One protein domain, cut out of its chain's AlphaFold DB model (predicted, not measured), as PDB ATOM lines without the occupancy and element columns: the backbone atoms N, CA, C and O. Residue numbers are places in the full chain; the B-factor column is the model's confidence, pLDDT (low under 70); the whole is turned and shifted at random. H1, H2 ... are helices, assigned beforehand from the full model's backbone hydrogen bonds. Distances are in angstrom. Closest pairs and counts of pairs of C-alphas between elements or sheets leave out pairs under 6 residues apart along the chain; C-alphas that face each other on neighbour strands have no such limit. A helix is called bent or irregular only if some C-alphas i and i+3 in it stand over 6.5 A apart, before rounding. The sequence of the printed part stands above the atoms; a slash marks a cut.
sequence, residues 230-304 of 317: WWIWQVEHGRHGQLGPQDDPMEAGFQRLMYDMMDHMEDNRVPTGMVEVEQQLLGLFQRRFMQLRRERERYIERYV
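This is residues 230 to 304 of the 317 residues of the protein "RING-type domain-containing protein" of Trichoderma arundinaceum (UniProt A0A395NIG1). Picture a loose V of two helices, the long helix H3 and the shorter H2, which meet where H2 nears its end and H3 has begun; from there they spread apart, and the short helix H1 stands across the open side, near the far part of H3. The middle of this frame is open, and a loop, residues 237 to 248, joins H1 to the far end of H2. The printed part has 75 residues with three named helices, in the order H1, H2, H3, and no named strand; its class is all helix. The whole is loose, with a radius of gyration of the C-alphas of 14.9 A, and elongated, spanning 45 by 27 by 17 A.

Find C-alpha 230 at (-17.777, 14.952, 52.823), where H1 begins; it runs through residues 230 to 236, 9.9 A from first to last C-alpha. Go on past the loop to C-alpha 249 at (-12.215, 12.101, 38.016); here H2 begins, residues 249 to 267, 26.5 A long. After six more residues H3 starts at Met 274 and runs through residues 274 to 304, 44.1 A, to C-alpha 304 at (-27.895, 18.982, 56.503). No helix is bent or irregular.

Look first at H2 and H3, which touch, with residues 257 to 265 of H2 and 280 to 285 of H3 alone. Their closest C-alphas are those of Met 261 and Leu 281, 6.8 A apart. The two run opposite ways at a steep tilt of 48 degrees. Further along H3, residues 289 to 294 stand free. Beyond them, H3 only just touches H1, with 3 pairs of C-alphas within 8 A, and does so with residues 296 to 300 alone; the closest C-alphas are those of Trp 231 and Arg 296, 7.1 A apart. H1 and H3 run opposite ways at a steep tilt of 37 degrees, only just past shallow. H1 and H2 are close but not clearly touching: their closest C-alphas, of Val 235 and Pro 249, are 7.5 A apart, and their lines are about perpendicular at 72 degrees, only just past steep. In the backbones of H1, H2 and H3, every O i to N i+4 pair is within hydrogen-bond range.

The two C-alphas farthest apart are those of Pro 271 and Val 304, 46.4 A, while those of the first and last printed residues, Trp 230 and Val 304, are 11.5 A apart. The link from H1 to H2 is long, with 12 residues, and the link from H2 to H3 is short. The printed part has no cut. Its mean pLDDT is 75.0; look for values under 70 at residue 238, residues 240 to 253 and residue 255, where the model's confidence is low.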
ATOM      1  N   TRP A 230     -17.224  16.112  53.513       81.69
ATOM      2  CA  TRP A 230     -17.777  14.952  52.823       81.69
ATOM      3  C   TRP A 230     -17.855  15.147  51.313       81.69
ATOM      4  O   TRP A 230     -17.480  14.253  50.564       81.69
ATOM      5  N   TRP A 231     -18.298  16.315  50.851       78.00
ATOM      6  CA  TRP A 231     -18.330  16.634  49.427       78.00
ATOM      7  C   TRP A 231     -16.939  16.611  48.792       78.00
ATOM      8  O   TRP A 231     -16.768  16.021  47.732       78.00
ATOM      9  N   ILE A 232     -15.951  17.254  49.425       78.50
ATOM     10  CA  ILE A 232     -14.567  17.278  48.924       78.50
ATOM     11  C   ILE A 232     -14.035  15.851  48.827       78.50
ATOM     12  O   ILE A 232     -13.564  15.450  47.770       78.50
ATOM     13  N   TRP A 233     -14.226  15.069  49.886       84.12
ATOM     14  CA  TRP A 233     -13.843  13.667  49.921       84.12
ATOM     15  C   TRP A 233     -14.526  12.869  48.787       84.12
ATOM     16  O   TRP A 233     -13.869  12.093  48.102       84.12
ATOM     17  N   GLN A 234     -15.818  13.096  48.515       75.31
ATOM     18  CA  GLN A 234     -16.548  12.433  47.419       75.31
ATOM     19  C   GLN A 234     -15.969  12.782  46.042       75.31
ATOM     20  O   GLN A 234     -15.857  11.902  45.193       75.31
ATOM     21  N   VAL A 235     -15.586  14.043  45.826       72.44
ATOM     22  CA  VAL A 235     -14.941  14.489  44.582       72.44
ATOM     23  C   VAL A 235     -13.564  13.841  44.422       72.44
ATOM     24  O   VAL A 235     -13.288  13.273  43.371       72.44
ATOM     25  N   GLU A 236     -12.734  13.857  45.467       73.31
ATOM     26  CA  GLU A 236     -11.383  13.271  45.453       73.31
ATOM     27  C   GLU A 236     -11.387  11.759  45.186       73.31
ATOM     28  O   GLU A 236     -10.435  11.230  44.626       73.31
ATOM     29  N   HIS A 237     -12.462  11.064  45.562       75.06
ATOM     30  CA  HIS A 237     -12.595   9.616  45.388       75.06
ATOM     31  C   HIS A 237     -13.485   9.234  44.195       75.06
ATOM     32  O   HIS A 237     -13.941   8.094  44.123       75.06
ATOM     33  N   GLY A 238     -13.791  10.175  43.292       68.25
ATOM     34  CA  GLY A 238     -14.583   9.906  42.084       68.25
ATOM     35  C   GLY A 238     -16.017   9.442  42.355       68.25
ATOM     36  O   GLY A 238     -16.666   8.870  41.489       68.25
ATOM     37  N   ARG A 239     -16.535   9.675  43.565       70.94
ATOM     38  CA  ARG A 239     -17.893   9.282  43.977       70.94
ATOM     39  C   ARG A 239     -18.927  10.396  43.751       70.94
ATOM     40  O   ARG A 239     -20.117  10.228  44.014       70.94
ATOM     41  N   HIS A 240     -18.488  11.544  43.233       63.16
ATOM     42  CA  HIS A 240     -19.358  12.642  42.834       63.16
ATOM     43  C   HIS A 240     -19.983  12.393  41.451       63.16
ATOM     44  O   HIS A 240     -19.343  12.621  40.429       63.16
ATOM     45  N   GLY A 241     -21.267  12.020  41.433       55.62
ATOM     46  CA  GLY A 241     -21.997  11.718  40.200       55.62
ATOM     47  C   GLY A 241     -21.528  10.384  39.624       55.62
ATOM     48  O   GLY A 241     -20.360  10.216  39.316       55.62
ATOM     49  N   GLN A 242     -22.432   9.416  39.512       51.50
ATOM     50  CA  GLN A 242     -22.142   8.068  39.016       51.50
ATOM     51  C   GLN A 242     -21.667   8.087  37.547       51.50
ATOM     52  O   GLN A 242     -22.443   7.828  36.632       51.50
ATOM     53  N   LEU A 243     -20.394   8.389  37.310       44.06
ATOM     54  CA  LEU A 243     -19.647   7.970  36.130       44.06
ATOM     55  C   LEU A 243     -18.667   6.893  36.608       44.06
ATOM     56  O   LEU A 243     -18.096   7.004  37.687       44.06
ATOM     57  N   GLY A 244     -18.620   5.787  35.869       47.56
ATOM     58  CA  GLY A 244     -18.082   4.502  36.309       47.56
ATOM     59  C   GLY A 244     -16.589   4.459  36.693       47.56
ATOM     60  O   GLY A 244     -15.877   5.452  36.601       47.56
ATOM     61  N   PRO A 245     -16.096   3.280  37.119       48.47
ATOM     62  CA  PRO A 245     -14.963   3.158  38.044       48.47
ATOM     63  C   PRO A 245     -13.535   3.307  37.481       48.47
ATOM     64  O   PRO A 245     -12.636   2.738  38.096       48.47
ATOM     65  N   GLN A 246     -13.274   3.957  36.338       51.91
ATOM     66  CA  GLN A 246     -11.964   3.766  35.673       51.91
ATOM     67  C   GLN A 246     -11.129   4.974  35.248       51.91
ATOM     68  O   GLN A 246      -9.971   4.744  34.919       51.91
ATOM     69  N   ASP A 247     -11.586   6.218  35.374       48.91
ATOM     70  CA  ASP A 247     -10.747   7.367  34.999       48.91
ATOM     71  C   ASP A 247     -10.539   8.328  36.171       48.91
ATOM     72  O   ASP A 247     -11.426   8.494  37.014       48.91
ATOM     73  N   ASP A 248      -9.356   8.956  36.231       56.69
ATOM     74  CA  ASP A 248      -9.064  10.035  37.178       56.69
ATOM     75  C   ASP A 248     -10.181  11.092  37.058       56.69
ATOM     76  O   ASP A 248     -10.348  11.703  35.998       56.69
ATOM     77  N   PRO A 249     -10.995  11.304  38.107       56.91
ATOM     78  CA  PRO A 249     -12.215  12.101  38.016       56.91
ATOM     79  C   PRO A 249     -11.939  13.576  37.699       56.91
ATOM     80  O   PRO A 249     -12.804  14.258  37.141       56.91
ATOM     81  N   MET A 250     -10.745  14.077  38.027       56.12
ATOM     82  CA  MET A 250     -10.333  15.435  37.680       56.12
ATOM     83  C   MET A 250      -9.857  15.515  36.230       56.12
ATOM     84  O   MET A 250     -10.214  16.467  35.531       56.12
ATOM     85  N   GLU A 251      -9.114  14.512  35.760       60.66
ATOM     86  CA  GLU A 251      -8.639  14.445  34.376       60.66
ATOM     87  C   GLU A 251      -9.799  14.205  33.403       60.66
ATOM     88  O   GLU A 251      -9.943  14.951  32.439       60.66
ATOM     89  N   ALA A 252     -10.727  13.296  33.718       62.50
ATOM     90  CA  ALA A 252     -11.938  13.055  32.935       62.50
ATOM     91  C   ALA A 252     -12.869  14.281  32.904       62.50
ATOM     92  O   ALA A 252     -13.452  14.605  31.868       62.50
ATOM     93  N   GLY A 253     -12.998  15.004  34.024       67.25
ATOM     94  CA  GLY A 253     -13.787  16.235  34.092       67.25
ATOM     95  C   GLY A 253     -13.192  17.369  33.252       67.25
ATOM     96  O   GLY A 253     -13.923  18.065  32.544       67.25
ATOM     97  N   PHE A 254     -11.868  17.537  33.302       70.19
ATOM     98  CA  PHE A 254     -11.151  18.517  32.489       70.19
ATOM     99  C   PHE A 254     -11.158  18.135  31.005       70.19
ATOM    100  O   PHE A 254     -11.483  18.961  30.159       70.19
ATOM    101  N   GLN A 255     -10.888  16.876  30.677       67.62
ATOM    102  CA  GLN A 255     -10.891  16.382  29.306       67.62
ATOM    103  C   GLN A 255     -12.287  16.498  28.677       67.62
ATOM    104  O   GLN A 255     -12.413  16.944  27.539       67.62
ATOM    105  N   ARG A 256     -13.355  16.216  29.435       74.38
ATOM    106  CA  ARG A 256     -14.734  16.448  28.985       74.38
ATOM    107  C   ARG A 256     -15.044  17.927  28.760       74.38
ATOM    108  O   ARG A 256     -15.704  18.252  27.783       74.38
ATOM    109  N   LEU A 257     -14.549  18.823  29.620       76.56
ATOM    110  CA  LEU A 257     -14.649  20.270  29.395       76.56
ATOM    111  C   LEU A 257     -13.953  20.682  28.087       76.56
ATOM    112  O   LEU A 257     -14.482  21.524  27.365       76.56
ATOM    113  N   MET A 258     -12.798  20.085  27.779       75.12
ATOM    114  CA  MET A 258     -12.071  20.350  26.535       75.12
ATOM    115  C   MET A 258     -12.820  19.826  25.302       75.12
ATOM    116  O   MET A 258     -12.893  20.543  24.309       75.12
ATOM    117  N   TYR A 259     -13.425  18.633  25.360       78.44
ATOM    118  CA  TYR A 259     -14.272  18.118  24.273       78.44
ATOM    119  C   TYR A 259     -15.536  18.962  24.072       78.44
ATOM    120  O   TYR A 259     -15.776  19.413  22.958       78.44
ATOM    121  N   ASP A 260     -16.261  19.294  25.148       77.56
ATOM    122  CA  ASP A 260     -17.432  20.181  25.084       77.56
ATOM    123  C   ASP A 260     -17.081  21.548  24.453       77.56
ATOM    124  O   ASP A 260     -17.921  22.183  23.814       77.56
ATOM    125  N   MET A 261     -15.849  22.033  24.658       79.62
ATOM    126  CA  MET A 261     -15.359  23.268  24.042       79.62
ATOM    127  C   MET A 261     -15.143  23.121  22.542       79.62
ATOM    128  O   MET A 261     -15.557  24.009  21.797       79.62
ATOM    129  N   MET A 262     -14.506  22.032  22.107       78.31
ATOM    130  CA  MET A 262     -14.287  21.766  20.687       78.31
ATOM    131  C   MET A 262     -15.626  21.628  19.956       78.31
ATOM    132  O   MET A 262     -15.847  22.363  18.997       78.31
ATOM    133  N   ASP A 263     -16.561  20.837  20.494       83.50
ATOM    134  CA  ASP A 263     -17.913  20.678  19.939       83.50
ATOM    135  C   ASP A 263     -18.634  22.035  19.830       83.50
ATOM    136  O   ASP A 263     -19.193  22.387  18.794       83.50
ATOM    137  N   HIS A 264     -18.561  22.867  20.878       75.94
ATOM    138  CA  HIS A 264     -19.181  24.192  20.867       75.94
ATOM    139  C   HIS A 264     -18.580  25.125  19.806       75.94
ATOM    140  O   HIS A 264     -19.311  25.893  19.173       75.94
ATOM    141  N   MET A 265     -17.260  25.098  19.618       76.88
ATOM    142  CA  MET A 265     -16.590  25.907  18.600       76.88
ATOM    143  C   MET A 265     -16.946  25.445  17.185       76.88
ATOM    144  O   MET A 265     -17.180  26.292  16.319       76.88
ATOM    145  N   GLU A 266     -17.028  24.131  16.969       84.12
ATOM    146  CA  GLU A 266     -17.423  23.518  15.700       84.12
ATOM    147  C   GLU A 266     -18.876  23.863  15.340       84.12
ATOM    148  O   GLU A 266     -19.130  24.403  14.257       84.12
ATOM    149  N   ASP A 267     -19.813  23.676  16.275       86.50
ATOM    150  CA  ASP A 267     -21.243  23.957  16.087       86.50
ATOM    151  C   ASP A 267     -21.519  25.430  15.756       86.50
ATOM    152  O   ASP A 267     -22.403  25.756  14.960       86.50
ATOM    153  N   ASN A 268     -20.748  26.343  16.355       80.44
ATOM    154  CA  ASN A 268     -20.943  27.786  16.206       80.44
ATOM    155  C   ASN A 268     -20.007  28.420  15.166       80.44
ATOM    156  O   ASN A 268     -20.027  29.641  14.999       80.44
ATOM    157  N   ARG A 269     -19.208  27.609  14.453       85.56
ATOM    158  CA  ARG A 269     -18.218  28.052  13.452       85.56
ATOM    159  C   ARG A 269     -17.314  29.175  13.971       85.56
ATOM    160  O   ARG A 269     -17.000  30.120  13.242       85.56
ATOM    161  N   VAL A 270     -16.928  29.096  15.243       78.62
ATOM    162  CA  VAL A 270     -16.092  30.118  15.882       78.62
ATOM    163  C   VAL A 270     -14.675  30.005  15.312       78.62
ATOM    164  O   VAL A 270     -14.122  28.903  15.297       78.62
ATOM    165  N   PRO A 271     -14.058  31.106  14.848       78.69
ATOM    166  CA  PRO A 271     -12.669  31.089  14.408       78.69
ATOM    167  C   PRO A 271     -11.750  30.544  15.505       78.69
ATOM    168  O   PRO A 271     -11.852  30.941  16.662       78.69
ATOM    169  N   THR A 272     -10.814  29.666  15.147       80.44
ATOM    170  CA  THR A 272      -9.866  29.032  16.084       80.44
ATOM    171  C   THR A 272      -8.702  29.957  16.470       80.44
ATOM    172  O   THR A 272      -7.569  29.516  16.655       80.44
ATOM    173  N   GLY A 273      -8.956  31.265  16.539       86.69
ATOM    174  CA  GLY A 273      -7.982  32.235  17.020       86.69
ATOM    175  C   GLY A 273      -7.772  32.089  18.526       86.69
ATOM    176  O   GLY A 273      -8.672  31.695  19.266       86.69
ATOM    177  N   MET A 274      -6.560  32.391  19.000       80.62
ATOM    178  CA  MET A 274      -6.202  32.243  20.419       80.62
ATOM    179  C   MET A 274      -7.102  33.072  21.348       80.62
ATOM    180  O   MET A 274      -7.428  32.622  22.442       80.62
ATOM    181  N   VAL A 275      -7.524  34.261  20.905       84.19
ATOM    182  CA  VAL A 275      -8.394  35.158  21.681       84.19
ATOM    183  C   VAL A 275      -9.801  34.571  21.797       84.19
ATOM    184  O   VAL A 275     -10.398  34.574  22.871       84.19
ATOM    185  N   GLU A 276     -10.325  34.034  20.699       81.69
ATOM    186  CA  GLU A 276     -11.640  33.408  20.646       81.69
ATOM    187  C   GLU A 276     -11.675  32.122  21.484       81.69
ATOM    188  O   GLU A 276     -12.617  31.921  22.250       81.69
ATOM    189  N   VAL A 277     -10.624  31.295  21.416       79.75
ATOM    190  CA  VAL A 277     -10.468  30.097  22.262       79.75
ATOM    191  C   VAL A 277     -10.460  30.474  23.743       79.75
ATOM    192  O   VAL A 277     -11.172  29.858  24.534       79.75
ATOM    193  N   GLU A 278      -9.704  31.502  24.135       85.81
ATOM    194  CA  GLU A 278      -9.638  31.956  25.528       85.81
ATOM    195  C   GLU A 278     -11.009  32.426  26.040       85.81
ATOM    196  O   GLU A 278     -11.441  32.035  27.130       85.81
ATOM    197  N   GLN A 279     -11.734  33.213  25.240       87.31
ATOM    198  CA  GLN A 279     -13.074  33.683  25.600       87.31
ATOM    199  C   GLN A 279     -14.072  32.528  25.748       87.31
ATOM    200  O   GLN A 279     -14.858  32.510  26.702       87.31
ATOM    201  N   GLN A 280     -14.034  31.547  24.842       80.56
ATOM    202  CA  GLN A 280     -14.911  30.378  24.914       80.56
ATOM    203  C   GLN A 280     -14.577  29.484  26.109       80.56
ATOM    204  O   GLN A 280     -15.488  29.065  26.833       80.56
ATOM    205  N   LEU A 281     -13.287  29.260  26.379       82.62
ATOM    206  CA  LEU A 281     -12.825  28.508  27.542       82.62
ATOM    207  C   LEU A 281     -13.303  29.167  28.838       82.62
ATOM    208  O   LEU A 281     -13.852  28.489  29.707       82.62
ATOM    209  N   LEU A 282     -13.163  30.490  28.956       86.19
ATOM    210  CA  LEU A 282     -13.620  31.228  30.131       86.19
ATOM    211  C   LEU A 282     -15.142  31.118  30.307       86.19
ATOM    212  O   LEU A 282     -15.619  30.873  31.417       86.19
ATOM    213  N   GLY A 283     -15.905  31.240  29.217       85.25
ATOM    214  CA  GLY A 283     -17.362  31.103  29.235       85.25
ATOM    215  C   GLY A 283     -17.825  29.706  29.662       85.25
ATOM    216  O   GLY A 283     -18.713  29.572  30.511       85.25
ATOM    217  N   LEU A 284     -17.211  28.652  29.120       80.56
ATOM    218  CA  LEU A 284     -17.499  27.263  29.487       80.56
ATOM    219  C   LEU A 284     -17.088  26.957  30.924       80.56
ATOM    220  O   LEU A 284     -17.883  26.388  31.680       80.56
ATOM    221  N   PHE A 285     -15.896  27.397  31.326       83.69
ATOM    222  CA  PHE A 285     -15.411  27.271  32.692       83.69
ATOM    223  C   PHE A 285     -16.371  27.943  33.674       83.69
ATOM    224  O   PHE A 285     -16.788  27.318  34.647       83.69
ATOM    225  N   GLN A 286     -16.809  29.175  33.399       82.44
ATOM    226  CA  GLN A 286     -17.761  29.888  34.248       82.44
ATOM    227  C   GLN A 286     -19.097  29.136  34.362       82.44
ATOM    228  O   GLN A 286     -19.619  28.981  35.472       82.44
ATOM    229  N   ARG A 287     -19.645  28.622  33.250       83.25
ATOM    230  CA  ARG A 287     -20.889  27.828  33.257       83.25
ATOM    231  C   ARG A 287     -20.746  26.556  34.094       83.25
ATOM    232  O   ARG A 287     -21.579  26.314  34.973       83.25
ATOM    233  N   ARG A 288     -19.690  25.770  33.858       79.56
ATOM    234  CA  ARG A 288     -19.425  24.513  34.576       79.56
ATOM    235  C   ARG A 288     -19.117  24.750  36.052       79.56
ATOM    236  O   ARG A 288     -19.701  24.085  36.903       79.56
ATOM    237  N   PHE A 289     -18.317  25.759  36.381       79.44
ATOM    238  CA  PHE A 289     -18.047  26.159  37.762       79.44
ATOM    239  C   PHE A 289     -19.332  26.548  38.507       79.44
ATOM    240  O   PHE A 289     -19.573  26.098  39.628       79.44
ATOM    241  N   MET A 290     -20.208  27.337  37.876       81.19
ATOM    242  CA  MET A 290     -21.489  27.727  38.474       81.19
ATOM    243  C   MET A 290     -22.468  26.554  38.594       81.19
ATOM    244  O   MET A 290     -23.282  26.526  39.521       81.19
ATOM    245  N   GLN A 291     -22.414  25.573  37.692       80.38
ATOM    246  CA  GLN A 291     -23.144  24.314  37.843       80.38
ATOM    247  C   GLN A 291     -22.631  23.521  39.053       80.38
ATOM    248  O   GLN A 291     -23.423  23.220  39.947       80.38
ATOM    249  N   LEU A 292     -21.322  23.272  39.134       77.88
ATOM    250  CA  LEU A 292     -20.698  22.518  40.225       77.88
ATOM    251  C   LEU A 292     -20.944  23.182  41.583       77.88
ATOM    252  O   LEU A 292     -21.273  22.521  42.565       77.88
ATOM    253  N   ARG A 293     -20.872  24.516  41.645       78.31
ATOM    254  CA  ARG A 293     -21.219  25.280  42.848       78.31
ATOM    255  C   ARG A 293     -22.673  25.037  43.270       78.31
ATOM    256  O   ARG A 293     -22.922  24.838  44.456       78.31
ATOM    257  N   ARG A 294     -23.625  25.032  42.329       81.31
ATOM    258  CA  ARG A 294     -25.045  24.746  42.610       81.31
ATOM    259  C   ARG A 294     -25.270  23.302  43.054       81.31
ATOM    260  O   ARG A 294     -26.122  23.067  43.903       81.31
ATOM    261  N   GLU A 295     -24.564  22.339  42.471       77.81
ATOM    262  CA  GLU A 295     -24.634  20.926  42.874       77.81
ATOM    263  C   GLU A 295     -24.064  20.723  44.279       77.81
ATOM    264  O   GLU A 295     -24.708  20.089  45.115       77.81
ATOM    265  N   ARG A 296     -22.931  21.367  44.579       81.38
ATOM    266  CA  ARG A 296     -22.329  21.387  45.914       81.38
ATOM    267  C   ARG A 296     -23.272  21.970  46.962       81.38
ATOM    268  O   ARG A 296     -23.428  21.380  48.025       81.38
ATOM    269  N   GLU A 297     -23.891  23.120  46.695       83.88
ATOM    270  CA  GLU A 297     -24.835  23.717  47.651       83.88
ATOM    271  C   GLU A 297     -26.079  22.832  47.840       83.88
ATOM    272  O   GLU A 297     -26.450  22.562  48.979       83.88
ATOM    273  N   ARG A 298     -26.632  22.249  46.764       80.69
ATOM    274  CA  ARG A 298     -27.726  21.263  46.859       80.69
ATOM    275  C   ARG A 298     -27.344  20.020  47.662       80.69
ATOM    276  O   ARG A 298     -28.177  19.457  48.369       80.69
ATOM    277  N   TYR A 299     -26.109  19.537  47.543       81.00
ATOM    278  CA  TYR A 299     -25.621  18.433  48.369       81.00
ATOM    279  C   TYR A 299     -25.524  18.830  49.838       81.00
ATOM    280  O   TYR A 299     -26.003  18.092  50.689       81.00
ATOM    281  N   ILE A 300     -24.949  19.998  50.132       79.56
ATOM    282  CA  ILE A 300     -24.843  20.516  51.497       79.56
ATOM    283  C   ILE A 300     -26.228  20.643  52.134       79.56
ATOM    284  O   ILE A 300     -26.408  20.199  53.263       79.56
ATOM    285  N   GLU A 301     -27.201  21.208  51.421       79.12
ATOM    286  CA  GLU A 301     -28.583  21.335  51.895       79.12
ATOM    287  C   GLU A 301     -29.202  19.966  52.183       79.12
ATOM    288  O   GLU A 301     -29.662  19.736  53.298       79.12
ATOM    289  N   ARG A 302     -29.127  19.021  51.234       79.06
ATOM    290  CA  ARG A 302     -29.629  17.652  51.440       79.06
ATOM    291  C   ARG A 302     -28.947  16.956  52.612       79.06
ATOM    292  O   ARG A 302     -29.627  16.361  53.436       79.06
ATOM    293  N   TYR A 303     -27.624  17.049  52.714       80.25
ATOM    294  CA  TYR A 303     -26.857  16.454  53.806       80.25
ATOM    295  C   TYR A 303     -27.306  17.002  55.161       80.25
ATOM    296  O   TYR A 303     -27.542  16.234  56.090       80.25
ATOM    297  N   VAL A 304     -27.434  18.328  55.274       78.94
ATOM    298  CA  VAL A 304     -27.895  18.982  56.503       78.94
ATOM    299  C   VAL A 304     -29.311  18.523  56.839       78.94
ATOM    300  O   VAL A 304     -29.534  18.094  57.965       78.94
TER     301      VAL A 304